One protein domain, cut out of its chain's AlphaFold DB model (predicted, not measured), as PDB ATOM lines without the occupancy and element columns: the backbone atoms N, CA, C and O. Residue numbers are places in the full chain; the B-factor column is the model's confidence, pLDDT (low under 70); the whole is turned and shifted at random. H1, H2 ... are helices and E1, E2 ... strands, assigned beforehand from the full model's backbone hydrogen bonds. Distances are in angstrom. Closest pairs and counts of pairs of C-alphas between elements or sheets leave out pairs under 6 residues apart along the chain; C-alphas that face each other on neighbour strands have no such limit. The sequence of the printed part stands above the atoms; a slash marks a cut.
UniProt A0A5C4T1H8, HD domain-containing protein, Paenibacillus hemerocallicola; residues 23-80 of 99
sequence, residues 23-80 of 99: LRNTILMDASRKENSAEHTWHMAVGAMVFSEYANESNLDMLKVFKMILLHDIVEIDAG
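What this domain is: This is residues 23 to 80 of the 99 residues of the protein "HD domain-containing protein" of Paenibacillus hemerocallicola (UniProt A0A5C4T1H8). Two helices, H1 and H2, lie side by side and run opposite ways as a helical hairpin; a small hairpin of two strands, E1 and E2, sits at the end where H1 begins, and the short helix H3 follows H2 at that same end. At the other end the helices are joined by a long loop, of which residues 53 to 59 stick out free. The printed part has 58 residues with two named strands and three named helices, in the order E1, E2, H1, H2, H3, and its class is mixed, helices and strands. The sheet has the order E1 - E2 and is antiparallel. The whole is loose, with a radius of gyration of the C-alphas of 13.3 A, and flat, spanning 37 by 28 by 14 A.

Where its parts are: E1, residues 23 to 27, begins at C-alpha 23 at (33.345, 32.077, 58.169) and is 9.7 A long from first to last C-alpha. E2, residues 34 to 36, is 6.6 A long. H1, residues 37 to 50, is the longest helix, 20.0 A, and ends at C-alpha 50 at (18.259, 49.577, 48.715). H2, residues 62 to 71, is 14.2 A long. H3, residues 76 to 79, is 4.6 A long and ends at C-alpha 79 at (39.806, 28.647, 48.594).

How they stand to each other: E1 and E2 form a hairpin of antiparallel neighbours, with 132 degrees between their directions. N 24 and O 35 are within hydrogen-bond range at 2.8 A, and so are N 35 and O 26 at 2.8 A. The closest C-alphas of E1 and H1 are those of Leu 23 and Ser 37, 6.4 A apart. H1 and H2 touch and form a helical hairpin, at a shallow tilt of 13 degrees, opposite ways; their closest C-alphas are those of Thr 41 and Leu 70, 6.0 A apart. H3 touches no helix: it is apart from H2, and apart from H1 but only just, the closest C-alphas being 8.1 A apart. H2 is apart from both strands, and so is H3. In H1 and H2 every O i to N i+4 pair is within hydrogen-bond range; H3 is too short for such a pair, and 0 of its 1 O i to N i+3 pair is within range.

The domain as a whole: The two C-alphas farthest apart are those of Ser 32 and Asn 59, 38.9 A. The C-alphas of Leu 23 and Gly 80, the first and last printed, are 8.3 A apart. The printed part has no cut. The link from H1 to H2, with 11 residues between them, is long; that from E1 to E2 is short, and those from E2 to H1 and from H2 to H3 are tight. The mean pLDDT of the printed part is 94.8, and no printed residue is under 70.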
ATOM      1  N   LEU A  23      33.405  30.957  57.231       94.75
ATOM      2  CA  LEU A  23      33.345  32.077  58.169       94.75
ATOM      3  C   LEU A  23      34.295  33.195  57.743       94.75
ATOM      4  O   LEU A  23      35.469  32.950  57.474       94.75
ATOM      5  N   ARG A  24      33.793  34.427  57.787       92.88
ATOM      6  CA  ARG A  24      34.518  35.667  57.509       92.88
ATOM      7  C   ARG A  24      35.041  36.282  58.799       92.88
ATOM      8  O   ARG A  24      34.619  35.937  59.902       92.88
ATOM      9  N   ASN A  25      35.951  37.245  58.693       91.19
ATOM     10  CA  ASN A  25      36.389  38.012  59.869       91.19
ATOM     11  C   ASN A  25      35.420  39.120  60.297       91.19
ATOM     12  O   ASN A  25      35.555  39.627  61.410       91.19
ATOM     13  N   THR A  26      34.441  39.464  59.461       91.62
ATOM     14  CA  THR A  26      33.336  40.346  59.845       91.62
ATOM     15  C   THR A  26      32.575  39.734  61.017       91.62
ATOM     16  O   THR A  26      32.251  38.548  61.007       91.62
ATOM     17  N   ILE A  27      32.298  40.534  62.041       94.69
ATOM     18  CA  ILE A  27      31.480  40.133  63.189       94.69
ATOM     19  C   ILE A  27      30.077  40.698  62.970       94.69
ATOM     20  O   ILE A  27      29.933  41.814  62.467       94.69
ATOM     21  N   LEU A  28      29.049  39.936  63.342       96.44
ATOM     22  CA  LEU A  28      27.675  40.429  63.327       96.44
ATOM     23  C   LEU A  28      27.518  41.704  64.168       96.44
ATOM     24  O   LEU A  28      28.269  41.950  65.114       96.44
ATOM     25  N   MET A  29      26.490  42.492  63.852       95.19
ATOM     26  CA  MET A  29      26.208  43.769  64.525       95.19
ATOM     27  C   MET A  29      25.946  43.621  66.032       95.19
ATOM     28  O   MET A  29      26.164  44.559  66.791       95.19
ATOM     29  N   ASP A  30      25.490  42.447  66.468       96.50
ATOM     30  CA  ASP A  30      25.261  42.112  67.876       96.50
ATOM     31  C   ASP A  30      26.492  41.500  68.573       96.50
ATOM     32  O   ASP A  30      26.410  41.089  69.728       96.50
ATOM     33  N   ALA A  31      27.628  41.423  67.874       95.56
ATOM     34  CA  ALA A  31      28.879  40.824  68.328       95.56
ATOM     35  C   ALA A  31      28.806  39.333  68.726       95.56
ATOM     36  O   ALA A  31      29.732  38.821  69.355       95.56
ATOM     37  N   SER A  32      27.742  38.614  68.355       96.62
ATOM     38  CA  SER A  32      27.514  37.236  68.812       96.62
ATOM     39  C   SER A  32      28.449  36.208  68.167       96.62
ATOM     40  O   SER A  32      28.878  35.254  68.819       96.62
ATOM     41  N   ARG A  33      28.762  36.379  66.878       97.00
ATOM     42  CA  ARG A  33      29.602  35.466  66.095       97.00
ATOM     43  C   ARG A  33      30.170  36.140  64.848       97.00
ATOM     44  O   ARG A  33      29.784  37.248  64.478       97.00
ATOM     45  N   LYS A  34      31.070  35.419  64.183       96.06
ATOM     46  CA  LYS A  34      31.541  35.744  62.837       96.06
ATOM     47  C   LYS A  34      30.435  35.543  61.801       96.06
ATOM     48  O   LYS A  34      29.612  34.629  61.937       96.06
ATOM     49  N   GLU A  35      30.452  36.406  60.794       96.25
ATOM     50  CA  GLU A  35      29.617  36.321  59.604       96.25
ATOM     51  C   GLU A  35      30.050  35.118  58.734       96.25
ATOM     52  O   GLU A  35      31.225  34.762  58.740       96.25
ATOM     53  N   ASN A  36      29.148  34.486  57.984       96.62
ATOM     54  CA  ASN A  36      29.452  33.495  56.951       96.62
ATOM     55  C   ASN A  36      29.299  34.074  55.530       96.62
ATOM     56  O   ASN A  36      28.601  35.064  55.317       96.62
ATOM     57  N   SER A  37      29.928  33.462  54.528       95.50
ATOM     58  CA  SER A  37      29.927  34.009  53.161       95.50
ATOM     59  C   SER A  37      28.543  34.003  52.492       95.50
ATOM     60  O   SER A  37      28.241  34.882  51.679       95.50
ATOM     61  N   ALA A  38      27.652  33.075  52.861       96.38
ATOM     62  CA  ALA A  38      26.285  33.056  52.335       96.38
ATOM     63  C   ALA A  38      25.428  34.215  52.882       96.38
ATOM     64  O   ALA A  38      24.725  34.877  52.116       96.38
ATOM     65  N   GLU A  39      25.492  34.496  54.187       97.00
ATOM     66  CA  GLU A  39      24.758  35.622  54.782       97.00
ATOM     67  C   GLU A  39      25.353  36.975  54.370       97.00
ATOM     68  O   GLU A  39      24.593  37.905  54.104       97.00
ATOM     69  N   HIS A  40      26.676  37.047  54.189       96.62
ATOM     70  CA  HIS A  40      27.351  38.203  53.602       96.62
ATOM     71  C   HIS A  40      26.798  38.530  52.209       96.62
ATOM     72  O   HIS A  40      26.362  39.649  51.932       96.62
ATOM     73  N   THR A  41      26.738  37.512  51.347       96.81
ATOM     74  CA  THR A  41      26.228  37.627  49.978       96.81
ATOM     75  C   THR A  41      24.761  38.065  49.951       96.81
ATOM     76  O   THR A  41      24.382  38.937  49.164       96.81
ATOM     77  N   TRP A  42      23.925  37.505  50.832       97.56
ATOM     78  CA  TRP A  42      22.532  37.932  50.986       97.56
ATOM     79  C   TRP A  42      22.433  39.404  51.404       97.56
ATOM     80  O   TRP A  42      21.693  40.173  50.785       97.56
ATOM     81  N   HIS A  43      23.196  39.810  52.418       97.56
ATOM     82  CA  HIS A  43      23.153  41.168  52.948       97.56
ATOM     83  C   HIS A  43      23.621  42.188  51.901       97.56
ATOM     84  O   HIS A  43      22.985  43.227  51.714       97.56
ATOM     85  N   MET A  44      24.661  41.853  51.133       97.25
ATOM     86  CA  MET A  44      25.142  42.655  50.008       97.25
ATOM     87  C   MET A  44      24.102  42.777  48.885       97.25
ATOM     88  O   MET A  44      23.937  43.862  48.327       97.25
ATOM     89  N   ALA A  45      23.356  41.713  48.570       97.62
ATOM     90  CA  ALA A  45      22.294  41.764  47.561       97.62
ATOM     91  C   ALA A  45      21.133  42.680  47.988       97.62
ATOM     92  O   ALA A  45      20.644  43.472  47.180       97.62
ATOM     93  N   VAL A  46      20.726  42.625  49.262       97.81
ATOM     94  CA  VAL A  46      19.730  43.556  49.822       97.81
ATOM     95  C   VAL A  46      20.263  44.989  49.801       97.81
ATOM     96  O   VAL A  46      19.552  45.896  49.373       97.81
ATOM     97  N   GLY A  47      21.526  45.196  50.180       97.38
ATOM     98  CA  GLY A  47      22.188  46.496  50.090       97.38
ATOM     99  C   GLY A  47      22.170  47.056  48.667       97.38
ATOM    100  O   GLY A  47      21.774  48.198  48.468       97.38
ATOM    101  N   ALA A  48      22.501  46.246  47.659       96.44
ATOM    102  CA  ALA A  48      22.450  46.668  46.260       96.44
ATOM    103  C   ALA A  48      21.036  47.072  45.814       96.44
ATOM    104  O   ALA A  48      20.888  47.998  45.022       96.44
ATOM    105  N   MET A  49      19.995  46.414  46.333       95.56
ATOM    106  CA  MET A  49      18.608  46.796  46.065       95.56
ATOM    107  C   MET A  49      18.273  48.164  46.675       95.56
ATOM    108  O   MET A  49      17.776  49.040  45.970       95.56
ATOM    109  N   VAL A  50      18.581  48.353  47.961       97.19
ATOM    110  CA  VAL A  50      18.259  49.577  48.715       97.19
ATOM    111  C   VAL A  50      19.071  50.776  48.227       97.19
ATOM    112  O   VAL A  50      18.536  51.872  48.115       97.19
ATOM    113  N   PHE A  51      20.346  50.576  47.903       96.12
ATOM    114  CA  PHE A  51      21.258  51.652  47.511       96.12
ATOM    115  C   PHE A  51      21.361  51.855  45.993       96.12
ATOM    116  O   PHE A  51      22.206  52.626  45.540       96.12
ATOM    117  N   SER A  52      20.515  51.188  45.200       95.06
ATOM    118  CA  SER A  52      20.550  51.273  43.731       95.06
ATOM    119  C   SER A  52      20.402  52.705  43.197       95.06
ATOM    120  O   SER A  52      21.035  53.048  42.202       95.06
ATOM    121  N   GLU A  53      19.645  53.564  43.886       93.38
ATOM    122  CA  GLU A  53      19.441  54.975  43.522       93.38
ATOM    123  C   GLU A  53      20.708  55.846  43.613       93.38
ATOM    124  O   GLU A  53      20.775  56.898  42.982       93.38
ATOM    125  N   TYR A  54      21.723  55.406  44.364       95.31
ATOM    126  CA  TYR A  54      22.998  56.117  44.515       95.31
ATOM    127  C   TYR A  54      24.044  55.696  43.478       95.31
ATOM    128  O   TYR A  54      25.188  56.152  43.530       95.31
ATOM    129  N   ALA A  55      23.700  54.795  42.559       94.00
ATOM    130  CA  ALA A  55      24.637  54.350  41.548       94.00
ATOM    131  C   ALA A  55      24.887  55.434  40.488       94.00
ATOM    132  O   ALA A  55      23.977  56.132  40.050       94.00
ATOM    133  N   ASN A  56      26.136  55.531  40.022       92.88
ATOM    134  CA  ASN A  56      26.538  56.507  38.999       92.88
ATOM    135  C   ASN A  56      25.877  56.268  37.629       92.88
ATOM    136  O   ASN A  56      25.871  57.159  36.786       92.88
ATOM    137  N   GLU A  57      25.369  55.058  37.390       91.06
ATOM    138  CA  GLU A  57      24.735  54.657  36.139       91.06
ATOM    139  C   GLU A  57      23.213  54.655  36.310       91.06
ATOM    140  O   GLU A  57      22.672  53.904  37.121       91.06
ATOM    141  N   SER A  58      22.510  55.462  35.511       81.94
ATOM    142  CA  SER A  58      21.055  55.623  35.622       81.94
ATOM    143  C   SER A  58      20.258  54.407  35.135       81.94
ATOM    144  O   SER A  58      19.088  54.274  35.478       81.94
ATOM    145  N   ASN A  59      20.865  53.530  34.326       88.06
ATOM    146  CA  ASN A  59      20.207  52.374  33.701       88.06
ATOM    147  C   ASN A  59      20.864  51.046  34.099       88.06
ATOM    148  O   ASN A  59      21.151  50.186  33.261       88.06
ATOM    149  N   LEU A  60      21.138  50.886  35.390       92.19
ATOM    150  CA  LEU A  60      21.771  49.685  35.920       92.19
ATOM    151  C   LEU A  60      20.857  48.456  35.793       92.19
ATOM    152  O   LEU A  60      19.743  48.421  36.314       92.19
ATOM    153  N   ASP A  61      21.352  47.409  35.127       95.12
ATOM    154  CA  ASP A  61      20.680  46.108  35.090       95.12
ATOM    155  C   ASP A  61      20.848  45.399  36.441       95.12
ATOM    156  O   ASP A  61      21.827  44.686  36.690       95.12
ATOM    157  N   MET A  62      19.863  45.581  37.319       95.31
ATOM    158  CA  MET A  62      19.867  44.982  38.653       95.31
ATOM    159  C   MET A  62      19.847  43.452  38.631       95.31
ATOM    160  O   MET A  62      20.398  42.826  39.536       95.31
ATOM    161  N   LEU A  63      19.294  42.818  37.593       96.88
ATOM    162  CA  LEU A  63      19.327  41.360  37.488       96.88
ATOM    163  C   LEU A  63      20.755  40.868  37.230       96.88
ATOM    164  O   LEU A  63      21.167  39.843  37.778       96.88
ATOM    165  N   LYS A  64      21.529  41.599  36.420       96.12
ATOM    166  CA  LYS A  64      22.959  41.331  36.244       96.12
ATOM    167  C   LYS A  64      23.731  41.555  37.545       96.12
ATOM    168  O   LYS A  64      24.551  40.710  37.894       96.12
ATOM    169  N   VAL A  65      23.446  42.634  38.276       96.56
ATOM    170  CA  VAL A  65      24.071  42.917  39.582       96.56
ATOM    171  C   VAL A  65      23.818  41.783  40.567       96.56
ATOM    172  O   VAL A  65      24.772  41.234  41.107       96.56
ATOM    173  N   PHE A  66      22.566  41.357  40.742       97.38
ATOM    174  CA  PHE A  66      22.248  40.261  41.656       97.38
ATOM    175  C   PHE A  66      22.924  38.951  41.256       97.38
ATOM    176  O   PHE A  66      23.434  38.256  42.125       97.38
ATOM    177  N   LYS A  67      23.013  38.631  39.958       97.38
ATOM    178  CA  LYS A  67      23.776  37.457  39.498       97.38
ATOM    179  C   LYS A  67      25.259  37.555  39.851       97.38
ATOM    180  O   LYS A  67      25.835  36.549  40.238       97.38
ATOM    181  N   MET A  68      25.876  38.732  39.725       96.62
ATOM    182  CA  MET A  68      27.277  38.908  40.121       96.62
ATOM    183  C   MET A  68      27.447  38.744  41.630       96.62
ATOM    184  O   MET A  68      28.289  37.963  42.049       96.62
ATOM    185  N   ILE A  69      26.611  39.411  42.432       97.44
ATOM    186  CA  ILE A  69      26.674  39.333  43.898       97.44
ATOM    187  C   ILE A  69      26.482  37.888  44.364       97.44
ATOM    188  O   ILE A  69      27.299  37.374  45.113       97.44
ATOM    189  N   LEU A  70      25.459  37.186  43.877       96.31
ATOM    190  CA  LEU A  70      25.164  35.816  44.309       96.31
ATOM    191  C   LEU A  70      26.263  34.799  43.957       96.31
ATOM    192  O   LEU A  70      26.294  33.725  44.549       96.31
ATOM    193  N   LEU A  71      27.139  35.112  42.995       95.31
ATOM    194  CA  LEU A  71      28.192  34.208  42.526       95.31
ATOM    195  C   LEU A  71      29.610  34.639  42.944       95.31
ATOM    196  O   LEU A  71      30.532  33.847  42.762       95.31
ATOM    197  N   HIS A  72      29.805  35.861  43.462       95.38
ATOM    198  CA  HIS A  72      31.141  36.463  43.611       95.38
ATOM    199  C   HIS A  72      32.092  35.656  44.509       95.38
ATOM    200  O   HIS A  72      33.255  35.492  44.151       95.38
ATOM    201  N   ASP A  73      31.563  35.084  45.594       94.31
ATOM    202  CA  ASP A  73      32.327  34.358  46.616       94.31
ATOM    203  C   ASP A  73      32.147  32.831  46.536       94.31
ATOM    204  O   ASP A  73      32.591  32.103  47.420       94.31
ATOM    205  N   ILE A  74      31.539  32.280  45.474       94.69
ATOM    206  CA  ILE A  74      31.383  30.811  45.348       94.69
ATOM    207  C   ILE A  74      32.741  30.098  45.338       94.69
ATOM    208  O   ILE A  74      32.863  28.980  45.834       94.69
ATOM    209  N   VAL A  75      33.781  30.754  44.822       94.44
ATOM    210  CA  VAL A  75      35.150  30.218  44.812       94.44
ATOM    211  C   VAL A  75      35.730  30.021  46.217       94.44
ATOM    212  O   VAL A  75      36.651  29.224  46.392       94.44
ATOM    213  N   GLU A  76      35.184  30.699  47.231       92.44
ATOM    214  CA  GLU A  76      35.624  30.551  48.619       92.44
ATOM    215  C   GLU A  76      35.290  29.166  49.192       92.44
ATOM    216  O   GLU A  76      35.890  28.779  50.192       92.44
ATOM    217  N   ILE A  77      34.382  28.394  48.571       92.31
ATOM    218  CA  ILE A  77      34.089  27.008  48.986       92.31
ATOM    219  C   ILE A  77      35.372  26.172  49.015       92.31
ATOM    220  O   ILE A  77      35.587  25.417  49.963       92.31
ATOM    221  N   ASP A  78      36.240  26.363  48.021       90.94
ATOM    222  CA  ASP A  78      37.502  25.632  47.903       90.94
ATOM    223  C   ASP A  78      38.708  26.449  48.397       90.94
ATOM    224  O   ASP A  78      39.668  25.882  48.923       90.94
ATOM    225  N   ALA A  79      38.682  27.777  48.238       87.88
ATOM    226  CA  ALA A  79      39.806  28.647  48.594       87.88
ATOM    227  C   ALA A  79      39.816  29.089  50.071       87.88
ATOM    228  O   ALA A  79      40.882  29.391  50.615       87.88
ATOM    229  N   GLY A  80      38.648  29.116  50.719       84.88
ATOM    230  CA  GLY A  80      38.415  29.799  51.993       84.88
ATOM    231  C   GLY A  80      38.340  31.328  51.864       84.88
ATOM    232  O   GLY A  80      38.778  31.909  50.871       84.88
TER     233      GLY A  80